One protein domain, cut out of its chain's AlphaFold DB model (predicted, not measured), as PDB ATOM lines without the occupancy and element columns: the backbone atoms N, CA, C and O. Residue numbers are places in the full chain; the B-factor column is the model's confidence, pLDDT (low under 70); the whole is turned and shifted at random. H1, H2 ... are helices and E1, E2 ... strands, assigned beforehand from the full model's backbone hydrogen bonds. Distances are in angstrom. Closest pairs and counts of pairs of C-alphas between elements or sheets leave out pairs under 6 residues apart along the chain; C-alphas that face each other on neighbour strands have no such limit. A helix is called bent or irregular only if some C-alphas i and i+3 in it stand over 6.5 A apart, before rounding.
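Overview. This is residues 42 to 53 and 63 to 208 of the 299 residues of an uncharacterized protein of Clostridium sp. CAG:768 (UniProt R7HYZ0). The long helix H5 runs through the core, with a small three-stranded sheet covering one side of it and its strands crossing the helix. H3 and H7 come together near the end of E2 at Phe 122, with H2 packed on both of them away from the sheet, H4 continues from the end of E3, and H1 and H6 lie at the outside. The printed part has 158 residues, with seven named helices and three named strands in the order H1 H2 H3 E1 E2 E3 H4 H5 H6 H7; it is mostly helix. The sheet runs E1 E2 E3, antiparallel throughout. The whole is compact, with a radius of gyration of the C-alphas of 14.5 A and spans of 45 by 40 by 26 A.

Along the chain. H1, residues 42 to 48, begins with C-alpha 42 at (19.281, -43.197, 13.595); it is neither bent nor irregular, but only just: C-alphas 43 and 46 are 6.3 A apart. H2 is residues 86 to 96, 15.0 A long, and H3 residues 99 to 108, 14.5 A. E1 is residues 109 to 111, E2 residues 117 to 122, 15.8 A, and E3 residues 127 to 132, 16.0 A. H4 is residues 133 to 141. H5, residues 150 to 168, is 26.6 A long, from (26.720, -23.579, 5.474) to (38.219, -46.878, 11.258). H6 is residues 171 to 174, and H7, residues 199 to 207, ends with C-alpha 207 at (43.336, -28.013, -3.979).

Arrangement. E1, E2 and E3 form a meander, each strand the antiparallel neighbour of the one before, in two hairpins. N 110 and O 119 are within hydrogen-bond range at 2.8 A, as are N 120 and O 129 at 2.8 A. H5 is on the sheet in two layers, helix on one face, at a height of 8.6 A, over E2 and E3 and across the strands at 66 degrees to E2 on the local plane; the closest C-alphas of H5 and E3 are Ala 158 and Val 129, 5.7 A. H3, H4 and H7 only graze the sheet. H4 touches H5 with residues 150 to 157 of H5 alone, about perpendicular at 75 degrees, closest C-alphas Leu 136 and Ala 154, 6.6 A. The hub is H2: it touches H7 at a steep tilt of 43 degrees, the same way, closest C-alphas Trp 87 and Ser 199, 4.4 A; it touches H3 only at the corner, closest C-alphas Leu 95 and Gly 101, 4.1 A; it only just touches H5, with 3 pairs of C-alphas within 8 A, closest Leu 88 and Glu 156, 7.4 A. H1 is close to but not clearly touching H5, closest C-alphas Phe 48 and Tyr 161, 6.2 A, and H6 likewise, closest Ala 172 and Leu 166, 5.3 A. Every O i to N i+4 pair is within hydrogen-bond range in H2, H3, H4, H5 and H7; H1 has 1 of 3, with 2 of 4 O i to N i+3 pairs, and H6 is too short for such an i+4 pair.

Size, cuts and confidence. The C-alphas of Leu 63 and Lys 176, the two farthest apart, are 45.5 A apart. Residues 54 to 62 are not printed, and C-alphas 53 and 63 are 14.1 A apart across the cut. Of the links printed whole, H6 to H7 is long, with 24 residues. Mean pLDDT of the printed part is 82.2; it is under 70 in residues 42 to 53, 63 to 68, 113 to 115 and 171 to 187.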
ATOM      1  N   TYR A  42      18.705 -42.939  12.265       52.56
ATOM      2  CA  TYR A  42      19.281 -43.197  13.595       52.56
ATOM      3  C   TYR A  42      20.406 -44.240  13.614       52.56
ATOM      4  O   TYR A  42      21.299 -44.135  14.445       52.56
ATOM      5  N   ASP A  43      20.407 -45.208  12.698       57.75
ATOM      6  CA  ASP A  43      21.476 -46.212  12.609       57.75
ATOM      7  C   ASP A  43      22.596 -45.734  11.665       57.75
ATOM      8  O   ASP A  43      23.764 -46.099  11.813       57.75
ATOM      9  N   PHE A  44      22.244 -44.903  10.678       60.81
ATOM     10  CA  PHE A  44      23.150 -44.420   9.637       60.81
ATOM     11  C   PHE A  44      23.967 -43.200  10.074       60.81
ATOM     12  O   PHE A  44      25.195 -43.209   9.962       60.81
ATOM     13  N   ILE A  45      23.304 -42.146  10.565       63.94
ATOM     14  CA  ILE A  45      23.961 -40.874  10.880       63.94
ATOM     15  C   ILE A  45      25.010 -41.068  11.978       63.94
ATOM     16  O   ILE A  45      26.156 -40.749  11.695       63.94
ATOM     17  N   PRO A  46      24.731 -41.679  13.144       60.88
ATOM     18  CA  PRO A  46      25.742 -41.856  14.194       60.88
ATOM     19  C   PRO A  46      26.919 -42.760  13.787       60.88
ATOM     20  O   PRO A  46      28.046 -42.602  14.270       60.88
ATOM     21  N   LYS A  47      26.692 -43.699  12.855       62.97
ATOM     22  CA  LYS A  47      27.750 -44.572  12.325       62.97
ATOM     23  C   LYS A  47      28.797 -43.777  11.548       62.97
ATOM     24  O   LYS A  47      29.992 -44.056  11.657       62.97
ATOM     25  N   PHE A  48      28.362 -42.779  10.787       62.06
ATOM     26  CA  PHE A  48      29.217 -42.062   9.844       62.06
ATOM     27  C   PHE A  48      29.518 -40.619  10.268       62.06
ATOM     28  O   PHE A  48      30.585 -40.106   9.965       62.06
ATOM     29  N   TYR A  49      28.673 -40.002  11.079       66.44
ATOM     30  CA  TYR A  49      28.750 -38.604  11.490       66.44
ATOM     31  C   TYR A  49      28.633 -38.482  13.010       66.44
ATOM     32  O   TYR A  49      27.950 -39.274  13.653       66.44
ATOM     33  N   THR A  50      29.292 -37.487  13.604       61.00
ATOM     34  CA  THR A  50      29.321 -37.284  15.070       61.00
ATOM     35  C   THR A  50      28.188 -36.368  15.551       61.00
ATOM     36  O   THR A  50      28.267 -35.724  16.598       61.00
ATOM     37  N   VAL A  51      27.118 -36.272  14.765       58.12
ATOM     38  CA  VAL A  51      26.009 -35.355  15.027       58.12
ATOM     39  C   VAL A  51      25.180 -35.869  16.203       58.12
ATOM     40  O   VAL A  51      24.735 -37.016  16.208       58.12
ATOM     41  N   ASN A  52      24.960 -35.010  17.203       57.75
ATOM     42  CA  ASN A  52      24.165 -35.343  18.382       57.75
ATOM     43  C   ASN A  52      22.671 -35.124  18.104       57.75
ATOM     44  O   ASN A  52      22.159 -34.014  18.274       57.75
ATOM     45  N   LEU A  53      21.986 -36.196  17.707       58.62
ATOM     46  CA  LEU A  53      20.551 -36.173  17.415       58.62
ATOM     47  C   LEU A  53      19.698 -35.949  18.682       58.62
ATOM     48  O   LEU A  53      18.644 -35.331  18.597       58.62
ATOM     49  N   LEU A  63      10.276 -33.766   9.681       42.78
ATOM     50  CA  LEU A  63       9.605 -32.487   9.399       42.78
ATOM     51  C   LEU A  63      10.391 -31.250   9.862       42.78
ATOM     52  O   LEU A  63      10.126 -30.164   9.356       42.78
ATOM     53  N   ASN A  64      11.344 -31.379  10.797       47.44
ATOM     54  CA  ASN A  64      12.129 -30.237  11.295       47.44
ATOM     55  C   ASN A  64      13.441 -30.015  10.522       47.44
ATOM     56  O   ASN A  64      13.804 -28.865  10.300       47.44
ATOM     57  N   TYR A  65      14.112 -31.062  10.015       50.41
ATOM     58  CA  TYR A  65      15.320 -30.888   9.172       50.41
ATOM     59  C   TYR A  65      15.024 -30.375   7.765       50.41
ATOM     60  O   TYR A  65      15.951 -30.189   6.991       50.41
ATOM     61  N   ALA A  66      13.761 -30.190   7.394       52.28
ATOM     62  CA  ALA A  66      13.384 -29.556   6.136       52.28
ATOM     63  C   ALA A  66      13.048 -28.062   6.303       52.28
ATOM     64  O   ALA A  66      12.763 -27.417   5.303       52.28
ATOM     65  N   LYS A  67      13.036 -27.529   7.539       51.69
ATOM     66  CA  LYS A  67      12.586 -26.154   7.824       51.69
ATOM     67  C   LYS A  67      13.681 -25.100   7.744       51.69
ATOM     68  O   LYS A  67      13.371 -23.979   7.363       51.69
ATOM     69  N   ASP A  68      14.912 -25.442   8.117       60.16
ATOM     70  CA  ASP A  68      16.040 -24.534   7.929       60.16
ATOM     71  C   ASP A  68      16.576 -24.722   6.512       60.16
ATOM     72  O   ASP A  68      16.965 -25.831   6.113       60.16
ATOM     73  N   ASP A  69      16.582 -23.633   5.751       75.06
ATOM     74  CA  ASP A  69      17.239 -23.627   4.459       75.06
ATOM     75  C   ASP A  69      18.750 -23.770   4.682       75.06
ATOM     76  O   ASP A  69      19.383 -23.061   5.473       75.06
ATOM     77  N   ILE A  70      19.305 -24.789   4.025       86.12
ATOM     78  CA  ILE A  70      20.740 -24.913   3.818       86.12
ATOM     79  C   ILE A  70      21.068 -24.041   2.615       86.12
ATOM     80  O   ILE A  70      20.576 -24.304   1.515       86.12
ATOM     81  N   GLU A  71      21.927 -23.054   2.820       90.94
ATOM     82  CA  GLU A  71      22.359 -22.117   1.792       90.94
ATOM     83  C   GLU A  71      23.737 -22.525   1.264       90.94
ATOM     84  O   GLU A  71      24.755 -22.253   1.883       90.94
ATOM     85  N   ILE A  72      23.777 -23.202   0.113       92.88
ATOM     86  CA  ILE A  72      25.035 -23.541  -0.569       92.88
ATOM     87  C   ILE A  72      25.256 -22.563  -1.719       92.88
ATOM     88  O   ILE A  72      24.689 -22.731  -2.805       92.88
ATOM     89  N   ASP A  73      26.097 -21.555  -1.500       95.06
ATOM     90  CA  ASP A  73      26.467 -20.547  -2.500       95.06
ATOM     91  C   ASP A  73      27.894 -20.744  -3.050       95.06
ATOM     92  O   ASP A  73      28.286 -20.113  -4.046       95.06
ATOM     93  N   LYS A  74      28.627 -21.704  -2.472       96.19
ATOM     94  CA  LYS A  74      29.993 -22.104  -2.833       96.19
ATOM     95  C   LYS A  74      31.047 -21.045  -2.537       96.19
ATOM     96  O   LYS A  74      32.130 -21.066  -3.139       96.19
ATOM     97  N   LYS A  75      30.739 -20.123  -1.636       97.19
ATOM     98  CA  LYS A  75      31.639 -19.115  -1.093       97.19
ATOM     99  C   LYS A  75      31.685 -19.302   0.414       97.19
ATOM    100  O   LYS A  75      30.781 -19.846   1.015       97.19
ATOM    101  N   ILE A  76      32.789 -18.882   1.014       98.06
ATOM    102  CA  ILE A  76      32.943 -18.959   2.465       98.06
ATOM    103  C   ILE A  76      32.653 -17.582   3.034       98.06
ATOM    104  O   ILE A  76      33.415 -16.637   2.803       98.06
ATOM    105  N   GLY A  77      31.544 -17.480   3.753       97.12
ATOM    106  CA  GLY A  77      31.164 -16.329   4.552       97.12
ATOM    107  C   GLY A  77      31.806 -16.308   5.942       97.12
ATOM    108  O   GLY A  77      32.814 -16.955   6.236       97.12
ATOM    109  N   ASN A  78      31.207 -15.513   6.827       97.69
ATOM    110  CA  ASN A  78      31.675 -15.365   8.201       97.69
ATOM    111  C   ASN A  78      31.345 -16.601   9.038       97.69
ATOM    112  O   ASN A  78      30.213 -17.079   9.044       97.69
ATOM    113  N   THR A  79      32.319 -17.064   9.816       97.94
ATOM    114  CA  THR A  79      32.236 -18.296  10.598       97.94
ATOM    115  C   THR A  79      32.732 -18.112  12.026       97.94
ATOM    116  O   THR A  79      33.526 -17.218  12.326       97.94
ATOM    117  N   LYS A  80      32.258 -18.966  12.934       98.00
ATOM    118  CA  LYS A  80      32.759 -19.079  14.308       98.00
ATOM    119  C   LYS A  80      33.072 -20.532  14.618       98.00
ATOM    120  O   LYS A  80      32.165 -21.367  14.612       98.00
ATOM    121  N   GLN A  81      34.340 -20.807  14.903       96.25
ATOM    122  CA  GLN A  81      34.811 -22.107  15.367       96.25
ATOM    123  C   GLN A  81      34.103 -22.528  16.656       96.25
ATOM    124  O   GLN A  81      33.818 -21.703  17.529       96.25
ATOM    125  N   VAL A  82      33.865 -23.832  16.783       92.88
ATOM    126  CA  VAL A  82      33.258 -24.438  17.974       92.88
ATOM    127  C   VAL A  82      34.116 -25.567  18.554       92.88
ATOM    128  O   VAL A  82      34.203 -25.684  19.775       92.88
ATOM    129  N   LYS A  83      34.772 -26.372  17.708       87.69
ATOM    130  CA  LYS A  83      35.635 -27.501  18.101       87.69
ATOM    131  C   LYS A  83      37.116 -27.119  18.091       87.69
ATOM    132  O   LYS A  83      37.473 -25.973  17.852       87.69
ATOM    133  N   ASN A  84      38.005 -28.076  18.363       86.50
ATOM    134  CA  ASN A  84      39.463 -27.903  18.282       86.50
ATOM    135  C   ASN A  84      40.001 -28.115  16.852       86.50
ATOM    136  O   ASN A  84      41.010 -28.792  16.640       86.50
ATOM    137  N   ASP A  85      39.312 -27.546  15.869       90.50
ATOM    138  CA  ASP A  85      39.540 -27.698  14.432       90.50
ATOM    139  C   ASP A  85      40.015 -26.387  13.779       90.50
ATOM    140  O   ASP A  85      39.845 -26.170  12.583       90.50
ATOM    141  N   CYS A  86      40.678 -25.513  14.547       95.56
ATOM    142  CA  CYS A  86      41.196 -24.224  14.066       95.56
ATOM    143  C   CYS A  86      42.033 -24.338  12.785       95.56
ATOM    144  O   CYS A  86      41.972 -23.464  11.925       95.56
ATOM    145  N   TRP A  87      42.786 -25.431  12.632       94.69
ATOM    146  CA  TRP A  87      43.564 -25.741  11.433       94.69
ATOM    147  C   TRP A  87      42.688 -25.855  10.174       94.69
ATOM    148  O   TRP A  87      43.093 -25.415   9.097       94.69
ATOM    149  N   LEU A  88      41.483 -26.414  10.310       96.06
ATOM    150  CA  LEU A  88      40.527 -26.618   9.228       96.06
ATOM    151  C   LEU A  88      39.953 -25.270   8.794       96.06
ATOM    152  O   LEU A  88      40.120 -24.872   7.639       96.06
ATOM    153  N   LEU A  89      39.365 -24.525   9.735       98.25
ATOM    154  CA  LEU A  89      38.756 -23.223   9.451       98.25
ATOM    155  C   LEU A  89      39.796 -22.215   8.951       98.25
ATOM    156  O   LEU A  89      39.560 -21.547   7.949       98.25
ATOM    157  N   ALA A  90      40.969 -22.123   9.586       98.25
ATOM    158  CA  ALA A  90      42.028 -21.218   9.137       98.25
ATOM    159  C   ALA A  90      42.542 -21.581   7.735       98.25
ATOM    160  O   ALA A  90      42.837 -20.692   6.934       98.25
ATOM    161  N   GLY A  91      42.644 -22.877   7.417       97.94
ATOM    162  CA  GLY A  91      43.043 -23.342   6.090       97.94
ATOM    163  C   GLY A  91      42.023 -22.999   5.004       97.94
ATOM    164  O   GLY A  91      42.407 -22.539   3.928       97.94
ATOM    165  N   ILE A  92      40.730 -23.157   5.292       98.56
ATOM    166  CA  ILE A  92      39.649 -22.798   4.365       98.56
ATOM    167  C   ILE A  92      39.552 -21.279   4.208       98.56
ATOM    168  O   ILE A  92      39.522 -20.795   3.080       98.56
ATOM    169  N   ASN A  93      39.609 -20.518   5.302       98.62
ATOM    170  CA  ASN A  93      39.624 -19.053   5.263       98.62
ATOM    171  C   ASN A  93      40.827 -18.518   4.465       98.62
ATOM    172  O   ASN A  93      40.700 -17.549   3.721       98.62
ATOM    173  N   ALA A  94      41.990 -19.171   4.551       98.25
ATOM    174  CA  ALA A  94      43.161 -18.810   3.751       98.25
ATOM    175  C   ALA A  94      42.950 -19.023   2.246       98.25
ATOM    176  O   ALA A  94      43.412 -18.210   1.449       98.25
ATOM    177  N   LEU A  95      42.237 -20.081   1.847       98.44
ATOM    178  CA  LEU A  95      41.819 -20.267   0.456       98.44
ATOM    179  C   LEU A  95      40.754 -19.236   0.054       98.44
ATOM    180  O   LEU A  95      40.832 -18.671  -1.032       98.44
ATOM    181  N   ALA A  96      39.782 -18.963   0.924       97.88
ATOM    182  CA  ALA A  96      38.692 -18.027   0.660       97.88
ATOM    183  C   ALA A  96      39.165 -16.570   0.517       97.88
ATOM    184  O   ALA A  96      38.566 -15.806  -0.233       97.88
ATOM    185  N   ASN A  97      40.272 -16.193   1.158       95.00
ATOM    186  CA  ASN A  97      40.886 -14.868   1.021       95.00
ATOM    187  C   ASN A  97      41.609 -14.640  -0.319       95.00
ATOM    188  O   ASN A  97      42.168 -13.568  -0.527       95.00
ATOM    189  N   ASN A  98      41.622 -15.624  -1.220       92.81
ATOM    190  CA  ASN A  98      42.350 -15.569  -2.479       92.81
ATOM    191  C   ASN A  98      41.441 -15.957  -3.653       92.81
ATOM    192  O   ASN A  98      40.795 -17.000  -3.607       92.81
ATOM    193  N   HIS A  99      41.436 -15.192  -4.750       94.19
ATOM    194  CA  HIS A  99      40.564 -15.473  -5.902       94.19
ATOM    195  C   HIS A  99      40.750 -16.885  -6.489       94.19
ATOM    196  O   HIS A  99      39.777 -17.578  -6.786       94.19
ATOM    197  N   LYS A 100      41.992 -17.366  -6.624       96.06
ATOM    198  CA  LYS A 100      42.249 -18.740  -7.087       96.06
ATOM    199  C   LYS A 100      41.830 -19.775  -6.046       96.06
ATOM    200  O   LYS A 100      41.361 -20.852  -6.412       96.06
ATOM    201  N   GLY A 101      42.008 -19.468  -4.763       97.50
ATOM    202  CA  GLY A 101      41.576 -20.325  -3.661       97.50
ATOM    203  C   GLY A 101      40.051 -20.479  -3.609       97.50
ATOM    204  O   GLY A 101      39.562 -21.603  -3.502       97.50
ATOM    205  N   GLN A 102      39.301 -19.395  -3.819       98.00
ATOM    206  CA  GLN A 102      37.840 -19.408  -3.968       98.00
ATOM    207  C   GLN A 102      37.395 -20.320  -5.119       98.00
ATOM    208  O   GLN A 102      36.470 -21.112  -4.963       98.00
ATOM    209  N   GLU A 103      38.098 -20.298  -6.256       97.88
ATOM    210  CA  GLU A 103      37.809 -21.206  -7.373       97.88
ATOM    211  C   GLU A 103      38.052 -22.683  -7.029       97.88
ATOM    212  O   GLU A 103      37.363 -23.564  -7.552       97.88
ATOM    213  N   TYR A 104      39.012 -22.988  -6.150       98.19
ATOM    214  CA  TYR A 104      39.181 -24.346  -5.633       98.19
ATOM    215  C   TYR A 104      38.026 -24.759  -4.721       98.19
ATOM    216  O   TYR A 104      37.513 -25.864  -4.888       98.19
ATOM    217  N   ILE A 105      37.582 -23.879  -3.819       98.50
ATOM    218  CA  ILE A 105      36.427 -24.129  -2.941       98.50
ATOM    219  C   ILE A 105      35.174 -24.378  -3.785       98.50
ATOM    220  O   ILE A 105      34.527 -25.415  -3.658       98.50
ATOM    221  N   LYS A 106      34.904 -23.500  -4.753       97.94
ATOM    222  CA  LYS A 106      33.757 -23.622  -5.656       97.94
ATOM    223  C   LYS A 106      33.727 -24.941  -6.427       97.94
ATOM    224  O   LYS A 106      32.655 -25.486  -6.682       97.94
ATOM    225  N   LYS A 107      34.897 -25.456  -6.818       97.44
ATOM    226  CA  LYS A 107      35.036 -26.757  -7.497       97.44
ATOM    227  C   LYS A 107      34.945 -27.942  -6.541       97.44
ATOM    228  O   LYS A 107      34.567 -29.024  -6.983       97.44
ATOM    229  N   ALA A 108      35.305 -27.757  -5.273       97.88
ATOM    230  CA  ALA A 108      35.160 -28.784  -4.252       97.88
ATOM    231  C   ALA A 108      33.685 -29.014  -3.896       97.88
ATOM    232  O   ALA A 108      33.311 -30.150  -3.630       97.88
ATOM    233  N   ILE A 109      32.835 -27.983  -3.947       96.88
ATOM    234  CA  ILE A 109      31.422 -28.086  -3.560       96.88
ATOM    235  C   ILE A 109      30.533 -28.379  -4.777       96.88
ATOM    236  O   ILE A 109      30.239 -27.527  -5.630       96.88
ATOM    237  N   ILE A 110      30.069 -29.623  -4.856       91.81
ATOM    238  CA  ILE A 110      29.145 -30.106  -5.879       91.81
ATOM    239  C   ILE A 110      27.759 -30.206  -5.247       91.81
ATOM    240  O   ILE A 110      27.448 -31.136  -4.505       91.81
ATOM    241  N   TYR A 111      26.920 -29.234  -5.578       83.94
ATOM    242  CA  TYR A 111      25.533 -29.169  -5.150       83.94
ATOM    243  C   TYR A 111      24.630 -28.901  -6.349       83.94
ATOM    244  O   TYR A 111      24.968 -28.100  -7.228       83.94
ATOM    245  N   ASN A 112      23.507 -29.613  -6.383       73.19
ATOM    246  CA  ASN A 112      22.401 -29.391  -7.297       73.19
ATOM    247  C   ASN A 112      21.139 -29.231  -6.442       73.19
ATOM    248  O   ASN A 112      20.845 -30.106  -5.627       73.19
ATOM    249  N   ASN A 113      20.389 -28.148  -6.653       66.44
ATOM    250  CA  ASN A 113      19.179 -27.816  -5.891       66.44
ATOM    251  C   ASN A 113      18.116 -28.932  -5.932       66.44
ATOM    252  O   ASN A 113      17.250 -28.987  -5.065       66.44
ATOM    253  N   ASN A 114      18.203 -29.843  -6.906       64.12
ATOM    254  CA  ASN A 114      17.285 -30.970  -7.067       64.12
ATOM    255  C   ASN A 114      17.705 -32.236  -6.298       64.12
ATOM    256  O   ASN A 114      17.087 -33.285  -6.474       64.12
ATOM    257  N   THR A 115      18.782 -32.188  -5.510       66.56
ATOM    258  CA  THR A 115      19.279 -33.344  -4.754       66.56
ATOM    259  C   THR A 115      19.330 -33.058  -3.260       66.56
ATOM    260  O   THR A 115      19.846 -32.024  -2.844       66.56
ATOM    261  N   ASP A 116      18.909 -34.029  -2.448       76.31
ATOM    262  CA  ASP A 116      19.008 -33.987  -0.978       76.31
ATOM    263  C   ASP A 116      20.443 -34.181  -0.454       76.31
ATOM    264  O   ASP A 116      20.648 -34.495   0.718       76.31
ATOM    265  N   ASN A 117      21.455 -34.042  -1.310       83.00
ATOM    266  CA  ASN A 117      22.843 -34.336  -0.990       83.00
ATOM    267  C   ASN A 117      23.763 -33.222  -1.476       83.00
ATOM    268  O   ASN A 117      23.602 -32.687  -2.572       83.00
ATOM    269  N   ILE A 118      24.783 -32.947  -0.677       90.25
ATOM    270  CA  ILE A 118      25.887 -32.055  -1.012       90.25
ATOM    271  C   ILE A 118      27.129 -32.922  -1.095       90.25
ATOM    272  O   ILE A 118      27.400 -33.718  -0.201       90.25
ATOM    273  N   ILE A 119      27.869 -32.824  -2.191       91.94
ATOM    274  CA  ILE A 119      29.070 -33.627  -2.393       91.94
ATOM    275  C   ILE A 119      30.279 -32.711  -2.274       91.94
ATOM    276  O   ILE A 119      30.412 -31.747  -3.026       91.94
ATOM    277  N   ILE A 120      31.188 -33.052  -1.364       96.50
ATOM    278  CA  ILE A 120      32.491 -32.409  -1.246       96.50
ATOM    279  C   ILE A 120      33.525 -33.276  -1.965       96.50
ATOM    280  O   ILE A 120      33.796 -34.417  -1.581       96.50
ATOM    281  N   HIS A 121      34.088 -32.741  -3.043       95.06
ATOM    282  CA  HIS A 121      35.167 -33.356  -3.799       95.06
ATOM    283  C   HIS A 121      36.525 -32.957  -3.217       95.06
ATOM    284  O   HIS A 121      37.029 -31.856  -3.450       95.06
ATOM    285  N   PHE A 122      37.166 -33.890  -2.520       93.94
ATOM    286  CA  PHE A 122      38.551 -33.754  -2.097       93.94
ATOM    287  C   PHE A 122      39.486 -34.120  -3.243       93.94
ATOM    288  O   PHE A 122      39.871 -35.275  -3.442       93.94
ATOM    289  N   LYS A 123      39.874 -33.101  -4.012       93.69
ATOM    290  CA  LYS A 123      40.781 -33.221  -5.152       93.69
ATOM    291  C   LYS A 123      42.121 -33.864  -4.792       93.69
ATOM    292  O   LYS A 123      42.643 -34.637  -5.597       93.69
ATOM    293  N   GLY A 124      42.675 -33.565  -3.615       89.81
ATOM    294  CA  GLY A 124      43.971 -34.107  -3.188       89.81
ATOM    295  C   GLY A 124      43.992 -35.627  -3.092       89.81
ATOM    296  O   GLY A 124      44.967 -36.261  -3.492       89.81
ATOM    297  N   THR A 125      42.882 -36.218  -2.663       86.19
ATOM    298  CA  THR A 125      42.742 -37.668  -2.483       86.19
ATOM    299  C   THR A 125      41.870 -38.307  -3.563       86.19
ATOM    300  O   THR A 125      41.768 -39.528  -3.635       86.19
ATOM    301  N   LYS A 126      41.282 -37.488  -4.447       87.75
ATOM    302  CA  LYS A 126      40.312 -37.878  -5.481       87.75
ATOM    303  C   LYS A 126      39.099 -38.593  -4.883       87.75
ATOM    304  O   LYS A 126      38.592 -39.557  -5.456       87.75
ATOM    305  N   THR A 127      38.646 -38.111  -3.733       83.25
ATOM    306  CA  THR A 127      37.540 -38.696  -2.972       83.25
ATOM    307  C   THR A 127      36.320 -37.792  -3.051       83.25
ATOM    308  O   THR A 127      36.444 -36.579  -2.911       83.25
ATOM    309  N   ASN A 128      35.142 -38.382  -3.244       88.06
ATOM    310  CA  ASN A 128      33.871 -37.684  -3.083       88.06
ATOM    311  C   ASN A 128      33.254 -38.083  -1.749       88.06
ATOM    312  O   ASN A 128      32.986 -39.267  -1.526       88.06
ATOM    313  N   VAL A 129      33.000 -37.100  -0.895       86.75
ATOM    314  CA  VAL A 129      32.244 -37.280   0.340       86.75
ATOM    315  C   VAL A 129      30.840 -36.733   0.136       86.75
ATOM    316  O   VAL A 129      30.660 -35.540  -0.090       86.75
ATOM    317  N   THR A 130      29.848 -37.613   0.206       86.62
ATOM    318  CA  THR A 130      28.435 -37.238   0.114       86.62
ATOM    319  C   THR A 130      27.905 -36.919   1.504       86.62
ATOM    320  O   THR A 130      27.801 -37.825   2.326       86.62
ATOM    321  N   VAL A 131      27.534 -35.664   1.739       87.25
ATOM    322  CA  VAL A 131      26.885 -35.169   2.955       87.25
ATOM    323  C   VAL A 131      25.380 -35.036   2.694       87.25
ATOM    324  O   VAL A 131      24.965 -34.177   1.912       87.25
ATOM    325  N   PRO A 132      24.531 -35.867   3.321       81.94
ATOM    326  CA  PRO A 132      23.084 -35.709   3.226       81.94
ATOM    327  C   PRO A 132      22.626 -34.380   3.824       81.94
ATOM    328  O   PRO A 132      23.090 -33.999   4.899       81.94
ATOM    329  N   LYS A 133      21.644 -33.720   3.203       80.69
ATOM    330  CA  LYS A 133      21.051 -32.467   3.705       80.69
ATOM    331  C   LYS A 133      20.544 -32.617   5.141       80.69
ATOM    332  O   LYS A 133      20.733 -31.725   5.955       80.69
ATOM    333  N   ILE A 134      19.989 -33.780   5.487       76.50
ATOM    334  CA  ILE A 134      19.573 -34.090   6.863       76.50
ATOM    335  C   ILE A 134      20.743 -34.108   7.857       76.50
ATOM    336  O   ILE A 134      20.593 -33.632   8.978       76.50
ATOM    337  N   ALA A 135      21.913 -34.620   7.457       79.75
ATOM    338  CA  ALA A 135      23.108 -34.620   8.300       79.75
ATOM    339  C   ALA A 135      23.599 -33.188   8.529       79.75
ATOM    340  O   ALA A 135      23.932 -32.820   9.653       79.75
ATOM    341  N   LEU A 136      23.581 -32.377   7.468       85.44
ATOM    342  CA  LEU A 136      23.983 -30.979   7.515       85.44
ATOM    343  C   LEU A 136      23.039 -30.137   8.383       85.44
ATOM    344  O   LEU A 136      23.502 -29.415   9.259       85.44
ATOM    345  N   ASN A 137      21.723 -30.298   8.223       82.88
ATOM    346  CA  ASN A 137      20.735 -29.613   9.056       82.88
ATOM    347  C   ASN A 137      20.833 -30.025  10.529       82.88
ATOM    348  O   ASN A 137      20.797 -29.174  11.417       82.88
ATOM    349  N   ALA A 138      21.034 -31.314  10.808       78.50
ATOM    350  CA  ALA A 138      21.252 -31.772  12.174       78.50
ATOM    351  C   ALA A 138      22.554 -31.207  12.773       78.50
ATOM    352  O   ALA A 138      22.567 -30.803  13.934       78.50
ATOM    353  N   ALA A 139      23.627 -31.103  11.987       84.88
ATOM    354  CA  ALA A 139      24.874 -30.478  12.420       84.88
ATOM    355  C   ALA A 139      24.721 -28.969  12.677       84.88
ATOM    356  O   ALA A 139      25.187 -28.504  13.715       84.88
ATOM    357  N   LYS A 140      24.010 -28.241  11.803       86.94
ATOM    358  CA  LYS A 140      23.711 -26.801  11.922       86.94
ATOM    359  C   LYS A 140      22.951 -26.475  13.207       86.94
ATOM    360  O   LYS A 140      23.254 -25.498  13.887       86.94
ATOM    361  N   GLN A 141      21.978 -27.315  13.560       80.56
ATOM    362  CA  GLN A 141      21.202 -27.176  14.796       80.56
ATOM    363  C   GLN A 141      21.977 -27.651  16.030       80.56
ATOM    364  O   GLN A 141      21.735 -27.182  17.147       80.56
ATOM    365  N   SER A 142      22.927 -28.570  15.850       76.12
ATOM    366  CA  SER A 142      23.790 -29.002  16.938       76.12
ATOM    367  C   SER A 142      24.744 -27.874  17.341       76.12
ATOM    368  O   SER A 142      25.294 -27.146  16.520       76.12
ATOM    369  N   LYS A 143      25.019 -27.747  18.637       80.81
ATOM    370  CA  LYS A 143      25.976 -26.754  19.152       80.81
ATOM    371  C   LYS A 143      27.436 -27.206  19.013       80.81
ATOM    372  O   LYS A 143      28.273 -26.706  19.754       80.81
ATOM    373  N   ASN A 144      27.716 -28.152  18.115       86.75
ATOM    374  CA  ASN A 144      28.983 -28.879  18.048       86.75
ATOM    375  C   ASN A 144      29.826 -28.549  16.813       86.75
ATOM    376  O   ASN A 144      30.973 -28.964  16.779       86.75
ATOM    377  N   TYR A 145      29.292 -27.861  15.810       92.38
ATOM    378  CA  TYR A 145      30.016 -27.556  14.572       92.38
ATOM    379  C   TYR A 145      30.124 -26.050  14.361       92.38
ATOM    380  O   TYR A 145      29.535 -25.265  15.115       92.38
ATOM    381  N   VAL A 146      30.892 -25.652  13.349       95.62
ATOM    382  CA  VAL A 146      31.033 -24.263  12.924       95.62
ATOM    383  C   VAL A 146      29.675 -23.577  12.776       95.62
ATOM    384  O   VAL A 146      28.691 -24.156  12.318       95.62
ATOM    385  N   LYS A 147      29.621 -22.308  13.181       95.75
ATOM    386  CA  LYS A 147      28.435 -21.457  13.021       95.75
ATOM    387  C   LYS A 147      28.670 -20.425  11.934       95.75
ATOM    388  O   LYS A 147      29.764 -19.869  11.884       95.75
ATOM    389  N   GLY A 148      27.627 -20.080  11.184       95.00
ATOM    390  CA  GLY A 148      27.605 -18.928  10.278       95.00
ATOM    391  C   GLY A 148      27.381 -19.311   8.820       95.00
ATOM    392  O   GLY A 148      26.348 -18.955   8.272       95.00
ATOM    393  N   ASP A 149      28.323 -20.041   8.229       97.25
ATOM    394  CA  ASP A 149      28.353 -20.362   6.799       97.25
ATOM    395  C   ASP A 149      28.116 -21.862   6.553       97.25
ATOM    396  O   ASP A 149      28.812 -22.709   7.126       97.25
ATOM    397  N   ASP A 150      27.129 -22.192   5.719       95.75
ATOM    398  CA  ASP A 150      26.720 -23.579   5.474       95.75
ATOM    399  C   ASP A 150      27.686 -24.320   4.527       95.75
ATOM    400  O   ASP A 150      27.847 -25.538   4.648       95.75
ATOM    401  N   ASP A 151      28.382 -23.606   3.633       97.62
ATOM    402  CA  ASP A 151      29.447 -24.160   2.791       97.62
ATOM    403  C   ASP A 151      30.651 -24.614   3.643       97.62
ATOM    404  O   ASP A 151      31.142 -25.739   3.484       97.62
ATOM    405  N   MET A 152      31.088 -23.798   4.613       98.31
ATOM    406  CA  MET A 152      32.091 -24.186   5.614       98.31
ATOM    407  C   MET A 152      31.626 -25.398   6.425       98.31
ATOM    408  O   MET A 152      32.392 -26.349   6.590       98.31
ATOM    409  N   LEU A 153      30.378 -25.392   6.906       96.75
ATOM    410  CA  LEU A 153      29.814 -26.507   7.669       96.75
ATOM    411  C   LEU A 153      29.823 -27.808   6.850       96.75
ATOM    412  O   LEU A 153      30.205 -28.865   7.360       96.75
ATOM    413  N   ALA A 154      29.468 -27.745   5.565       96.44
ATOM    414  CA  ALA A 154      29.510 -28.901   4.678       96.44
ATOM    415  C   ALA A 154      30.939 -29.452   4.514       96.44
ATOM    416  O   ALA A 154      31.134 -30.672   4.553       96.44
ATOM    417  N   ILE A 155      31.948 -28.579   4.383       97.94
ATOM    418  CA  ILE A 155      33.359 -28.989   4.315       97.94
ATOM    419  C   ILE A 155      33.837 -29.578   5.653       97.94
ATOM    420  O   ILE A 155      34.543 -30.593   5.640       97.94
ATOM    421  N   GLU A 156      33.463 -28.991   6.793       96.75
ATOM    422  CA  GLU A 156      33.819 -29.492   8.129       96.75
ATOM    423  C   GLU A 156      33.291 -30.922   8.321       96.75
ATOM    424  O   GLU A 156      34.065 -31.839   8.607       96.75
ATOM    425  N   ILE A 157      31.999 -31.147   8.056       93.56
ATOM    426  CA  ILE A 157      31.358 -32.465   8.173       93.56
ATOM    427  C   ILE A 157      31.986 -33.480   7.217       93.56
ATOM    428  O   ILE A 157      32.263 -34.618   7.607       93.56
ATOM    429  N   ALA A 158      32.232 -33.088   5.964       93.94
ATOM    430  CA  ALA A 158      32.862 -33.975   4.997       93.94
ATOM    431  C   ALA A 158      34.282 -34.378   5.426       93.94
ATOM    432  O   ALA A 158      34.690 -35.528   5.248       93.94
ATOM    433  N   THR A 159      35.025 -33.441   6.015       93.00
ATOM    434  CA  THR A 159      36.381 -33.678   6.523       93.00
ATOM    435  C   THR A 159      36.358 -34.576   7.755       93.00
ATOM    436  O   THR A 159      37.159 -35.509   7.841       93.00
ATOM    437  N   GLU A 160      35.415 -34.353   8.675       90.62
ATOM    438  CA  GLU A 160      35.190 -35.213   9.838       90.62
ATOM    439  C   GLU A 160      34.901 -36.651   9.411       90.62
ATOM    440  O   GLU A 160      35.559 -37.579   9.892       90.62
ATOM    441  N   TYR A 161      34.002 -36.835   8.443       86.62
ATOM    442  CA  TYR A 161      33.687 -38.152   7.909       86.62
ATOM    443  C   TYR A 161      34.901 -38.826   7.268       86.62
ATOM    444  O   TYR A 161      35.210 -39.984   7.565       86.62
ATOM    445  N   TYR A 162      35.619 -38.096   6.414       86.25
ATOM    446  CA  TYR A 162      36.802 -38.619   5.741       86.25
ATOM    447  C   TYR A 162      37.879 -39.055   6.741       86.25
ATOM    448  O   TYR A 162      38.394 -40.170   6.643       86.25
ATOM    449  N   LYS A 163      38.173 -38.234   7.760       84.56
ATOM    450  CA  LYS A 163      39.123 -38.608   8.819       84.56
ATOM    451  C   LYS A 163      38.627 -39.806   9.630       84.56
ATOM    452  O   LYS A 163      39.418 -40.711   9.893       84.56
ATOM    453  N   LYS A 164      37.335 -39.869   9.979       82.31
ATOM    454  CA  LYS A 164      36.742 -41.014  10.696       82.31
ATOM    455  C   LYS A 164      36.919 -42.314   9.911       82.31
ATOM    456  O   LYS A 164      37.395 -43.291  10.478       82.31
ATOM    457  N   MET A 165      36.635 -42.304   8.607       80.88
ATOM    458  CA  MET A 165      36.851 -43.452   7.717       80.88
ATOM    459  C   MET A 165      38.314 -43.922   7.731       80.88
ATOM    460  O   MET A 165      38.574 -45.114   7.903       80.88
ATOM    461  N   LEU A 166      39.273 -42.998   7.597       78.62
ATOM    462  CA  LEU A 166      40.701 -43.339   7.609       78.62
ATOM    463  C   LEU A 166      41.144 -43.984   8.929       78.62
ATOM    464  O   LEU A 166      41.959 -44.910   8.910       78.62
ATOM    465  N   ILE A 167      40.610 -43.499  10.056       77.25
ATOM    466  CA  ILE A 167      40.862 -44.058  11.391       77.25
ATOM    467  C   ILE A 167      40.235 -45.453  11.497       77.25
ATOM    468  O   ILE A 167      40.935 -46.405  11.825       77.25
ATOM    469  N   THR A 168      38.947 -45.601  11.168       77.88
ATOM    470  CA  THR A 168      38.219 -46.878  11.258       77.88
ATOM    471  C   THR A 168      38.857 -47.981  10.410       77.88
ATOM    472  O   THR A 168      38.951 -49.122  10.859       77.88
ATOM    473  N   ASN A 169      39.346 -47.656   9.211       74.31
ATOM    474  CA  ASN A 169      39.926 -48.642   8.294       74.31
ATOM    475  C   ASN A 169      41.416 -48.940   8.563       74.31
ATOM    476  O   ASN A 169      42.036 -49.723   7.833       74.31
ATOM    477  N   ASN A 170      42.026 -48.307   9.574       71.94
ATOM    478  CA  ASN A 170      43.476 -48.307   9.796       71.94
ATOM    479  C   ASN A 170      44.283 -47.872   8.549       71.94
ATOM    480  O   ASN A 170      45.454 -48.233   8.401       71.94
ATOM    481  N   GLU A 171      43.683 -47.103   7.636       68.38
ATOM    482  CA  GLU A 171      44.351 -46.581   6.433       68.38
ATOM    483  C   GLU A 171      45.353 -45.487   6.799       68.38
ATOM    484  O   GLU A 171      46.460 -45.441   6.259       68.38
ATOM    485  N   ALA A 172      44.997 -44.692   7.809       61.00
ATOM    486  CA  ALA A 172      45.869 -43.774   8.527       61.00
ATOM    487  C   ALA A 172      47.210 -44.425   8.938       61.00
ATOM    488  O   ALA A 172      48.291 -43.908   8.673       61.00
ATOM    489  N   LEU A 173      47.167 -45.620   9.527       56.44
ATOM    490  CA  LEU A 173      48.363 -46.290  10.050       56.44
ATOM    491  C   LEU A 173      49.227 -46.934   8.958       56.44
ATOM    492  O   LEU A 173      50.434 -47.100   9.137       56.44
ATOM    493  N   LYS A 174      48.620 -47.300   7.825       58.59
ATOM    494  CA  LYS A 174      49.294 -47.988   6.713       58.59
ATOM    495  C   LYS A 174      49.972 -47.022   5.745       58.59
ATOM    496  O   LYS A 174      50.874 -47.431   5.013       58.59
ATOM    497  N   ASN A 175      49.563 -45.753   5.732       58.12
ATOM    498  CA  ASN A 175      50.036 -44.796   4.748       58.12
ATOM    499  C   ASN A 175      51.202 -43.934   5.255       58.12
ATOM    500  O   ASN A 175      51.043 -43.068   6.116       58.12
ATOM    501  N   LYS A 176      52.389 -44.170   4.684       57.28
ATOM    502  CA  LYS A 176      53.595 -43.363   4.933       57.28
ATOM    503  C   LYS A 176      53.628 -42.068   4.116       57.28
ATOM    504  O   LYS A 176      54.538 -41.269   4.323       57.28
ATOM    505  N   ASP A 177      52.691 -41.867   3.186       55.59
ATOM    506  CA  ASP A 177      52.589 -40.609   2.460       55.59
ATOM    507  C   ASP A 177      52.199 -39.505   3.446       55.59
ATOM    508  O   ASP A 177      51.084 -39.473   3.962       55.59
ATOM    509  N   ALA A 178      53.130 -38.582   3.682       49.78
ATOM    510  CA  ALA A 178      52.917 -37.399   4.510       49.78
ATOM    511  C   ALA A 178      51.795 -36.478   3.984       49.78
ATOM    512  O   ALA A 178      51.462 -35.498   4.637       49.78
ATOM    513  N   ASN A 179      51.243 -36.762   2.797       48.47
ATOM    514  CA  ASN A 179      50.160 -36.013   2.156       48.47
ATOM    515  C   ASN A 179      48.798 -36.702   2.265       48.47
ATOM    516  O   ASN A 179      47.800 -36.175   1.785       48.47
ATOM    517  N   ILE A 180      48.735 -37.880   2.877       56.28
ATOM    518  CA  ILE A 180      47.468 -38.461   3.296       56.28
ATOM    519  C   ILE A 180      47.286 -38.043   4.743       56.28
ATOM    520  O   ILE A 180      48.188 -38.245   5.551       56.28
ATOM    521  N   ILE A 181      46.144 -37.415   5.046       62.34
ATOM    522  CA  ILE A 181      45.758 -36.978   6.395       62.34
ATOM    523  C   ILE A 181      45.624 -38.225   7.260       62.34
ATOM    524  O   ILE A 181      44.554 -38.793   7.430       62.34
ATOM    525  N   ASN A 182      46.747 -38.722   7.745       51.22
ATOM    526  CA  ASN A 182      46.858 -40.093   8.202       51.22
ATOM    527  C   ASN A 182      46.611 -40.215   9.703       51.22
ATOM    528  O   ASN A 182      47.023 -41.198  10.305       51.22
ATOM    529  N   GLY A 183      46.005 -39.204  10.333       44.72
ATOM    530  CA  GLY A 183      45.717 -39.181  11.769       44.72
ATOM    531  C   GLY A 183      46.951 -39.255  12.682       44.72
ATOM    532  O   GLY A 183      46.828 -39.011  13.873       44.72
ATOM    533  N   LYS A 184      48.149 -39.539  12.153       45.94
ATOM    534  CA  LYS A 184      49.354 -39.873  12.922       45.94
ATOM    535  C   LYS A 184      49.928 -38.671  13.674       45.94
ATOM    536  O   LYS A 184      50.683 -38.850  14.625       45.94
ATOM    537  N   HIS A 185      49.565 -37.461  13.251       49.56
ATOM    538  CA  HIS A 185      50.025 -36.201  13.837       49.56
ATOM    539  C   HIS A 185      48.882 -35.258  14.251       49.56
ATOM    540  O   HIS A 185      49.139 -34.104  14.579       49.56
ATOM    541  N   SER A 186      47.635 -35.738  14.259       60.56
ATOM    542  CA  SER A 186      46.500 -35.014  14.843       60.56
ATOM    543  C   SER A 186      46.095 -35.662  16.163       60.56
ATOM    544  O   SER A 186      46.189 -36.878  16.292       60.56
ATOM    545  N   SER A 187      45.577 -34.884  17.113       66.31
ATOM    546  CA  SER A 187      44.930 -35.411  18.328       66.31
ATOM    547  C   SER A 187      43.593 -36.123  18.045       66.31
ATOM    548  O   SER A 187      42.937 -36.609  18.969       66.31
ATOM    549  N   GLY A 188      43.195 -36.184  16.773       74.38
ATOM    550  CA  GLY A 188      41.933 -36.734  16.328       74.38
ATOM    551  C   GLY A 188      41.801 -38.233  16.572       74.38
ATOM    552  O   GLY A 188      42.743 -39.007  16.402       74.38
ATOM    553  N   ASN A 189      40.601 -38.644  16.959       78.06
ATOM    554  CA  ASN A 189      40.229 -40.025  17.255       78.06
ATOM    555  C   ASN A 189      38.801 -40.304  16.749       78.06
ATOM    556  O   ASN A 189      38.191 -39.449  16.119       78.06
ATOM    557  N   LEU A 190      38.245 -41.494  16.994       79.06
ATOM    558  CA  LEU A 190      36.904 -41.841  16.497       79.06
ATOM    559  C   LEU A 190      35.776 -40.943  17.037       79.06
ATOM    560  O   LEU A 190      34.754 -40.814  16.364       79.06
ATOM    561  N   ASN A 191      35.959 -40.341  18.216       81.12
ATOM    562  CA  ASN A 191      34.970 -39.472  18.861       81.12
ATOM    563  C   ASN A 191      35.153 -37.993  18.491       81.12
ATOM    564  O   ASN A 191      34.200 -37.228  18.564       81.12
ATOM    565  N   ASP A 192      36.364 -37.597  18.096       83.56
ATOM    566  CA  ASP A 192      36.654 -36.270  17.552       83.56
ATOM    567  C   ASP A 192      37.696 -36.396  16.428       83.56
ATOM    568  O   ASP A 192      38.897 -36.260  16.671       83.56
ATOM    569  N   PRO A 193      37.285 -36.736  15.193       84.56
ATOM    570  CA  PRO A 193      38.224 -37.012  14.104       84.56
ATOM    571  C   PRO A 193      39.025 -35.786  13.658       84.56
ATOM    572  O   PRO A 193      40.123 -35.931  13.113       84.56
ATOM    573  N   ILE A 194      38.493 -34.580  13.867       87.88
ATOM    574  CA  ILE A 194      39.090 -33.315  13.417       87.88
ATOM    575  C   ILE A 194      39.821 -32.557  14.528       87.88
ATOM    576  O   ILE A 194      40.464 -31.555  14.216       87.88
ATOM    577  N   ALA A 195      39.817 -33.058  15.770       85.69
ATOM    578  CA  ALA A 195      40.657 -32.536  16.846       85.69
ATOM    579  C   ALA A 195      42.126 -32.473  16.422       85.69
ATOM    580  O   ALA A 195      42.770 -33.495  16.166       85.69
ATOM    581  N   GLY A 196      42.660 -31.255  16.378       78.81
ATOM    582  CA  GLY A 196      44.032 -31.008  15.963       78.81
ATOM    583  C   GLY A 196      44.320 -31.404  14.508       78.81
ATOM    584  O   GLY A 196      43.646 -32.215  13.864       78.81
ATOM    585  N   GLY A 197      45.372 -30.813  13.964       83.62
ATOM    586  CA  GLY A 197      45.761 -31.012  12.576       83.62
ATOM    587  C   GLY A 197      46.579 -29.841  12.068       83.62
ATOM    588  O   GLY A 197      46.905 -28.918  12.818       83.62
ATOM    589  N   PHE A 198      46.906 -29.888  10.783       87.69
ATOM    590  CA  PHE A 198      47.655 -28.835  10.114       87.69
ATOM    591  C   PHE A 198      46.814 -28.239   8.999       87.69
ATOM    592  O   PHE A 198      46.227 -28.968   8.210       87.69
ATOM    593  N   SER A 199      46.799 -26.914   8.858       92.56
ATOM    594  CA  SER A 199      46.029 -26.255   7.793       92.56
ATOM    595  C   SER A 199      46.432 -26.723   6.388       92.56
ATOM    596  O   SER A 199      45.618 -26.699   5.468       92.56
ATOM    597  N   SER A 200      47.665 -27.222   6.228       91.50
ATOM    598  CA  SER A 200      48.142 -27.873   5.003       91.50
ATOM    599  C   SER A 200      47.282 -29.058   4.564       91.50
ATOM    600  O   SER A 200      47.196 -29.322   3.367       91.50
ATOM    601  N   ASP A 201      46.647 -29.749   5.508       89.75
ATOM    602  CA  ASP A 201      45.848 -30.947   5.279       89.75
ATOM    603  C   ASP A 201      44.569 -30.600   4.515       89.75
ATOM    604  O   ASP A 201      44.322 -31.131   3.431       89.75
ATOM    605  N   ILE A 202      43.785 -29.646   5.029       93.94
ATOM    606  CA  ILE A 202      42.548 -29.216   4.367       93.94
ATOM    607  C   ILE A 202      42.851 -28.487   3.056       93.94
ATOM    608  O   ILE A 202      42.185 -28.709   2.044       93.94
ATOM    609  N   MET A 203      43.924 -27.693   3.030       96.12
ATOM    610  CA  MET A 203      44.405 -27.049   1.813       96.12
ATOM    611  C   MET A 203      44.737 -28.078   0.725       96.12
ATOM    612  O   MET A 203      44.355 -27.899  -0.434       96.12
ATOM    613  N   PHE A 204      45.399 -29.180   1.085       94.06
ATOM    614  CA  PHE A 204      45.682 -30.270   0.158       94.06
ATOM    615  C   PHE A 204      44.411 -30.995  -0.283       94.06
ATOM    616  O   PHE A 204      44.250 -31.230  -1.481       94.06
ATOM    617  N   LEU A 205      43.487 -31.315   0.631       93.44
ATOM    618  CA  LEU A 205      42.225 -31.964   0.263       93.44
ATOM    619  C   LEU A 205      41.474 -31.166  -0.802       93.44
ATOM    620  O   LEU A 205      41.088 -31.733  -1.822       93.44
ATOM    621  N   ILE A 206      41.324 -29.859  -0.595       97.31
ATOM    622  CA  ILE A 206      40.556 -28.985  -1.484       97.31
ATOM    623  C   ILE A 206      41.290 -28.738  -2.813       97.31
ATOM    624  O   ILE A 206      40.695 -28.812  -3.888       97.31
ATOM    625  N   THR A 207      42.602 -28.479  -2.781       96.81
ATOM    626  CA  THR A 207      43.336 -28.013  -3.979       96.81
ATOM    627  C   THR A 207      44.093 -29.111  -4.732       96.81
ATOM    628  O   THR A 207      44.361 -28.989  -5.937       96.81
ATOM    629  N   GLY A 208      44.453 -30.186  -4.031       93.62
ATOM    630  CA  GLY A 208      45.419 -31.204  -4.446       93.62
ATOM    631  C   GLY A 208      46.871 -30.731  -4.499       93.62
ATOM    632  O   GLY A 208      47.726 -31.444  -5.026       93.62
TER     633      GLY A 208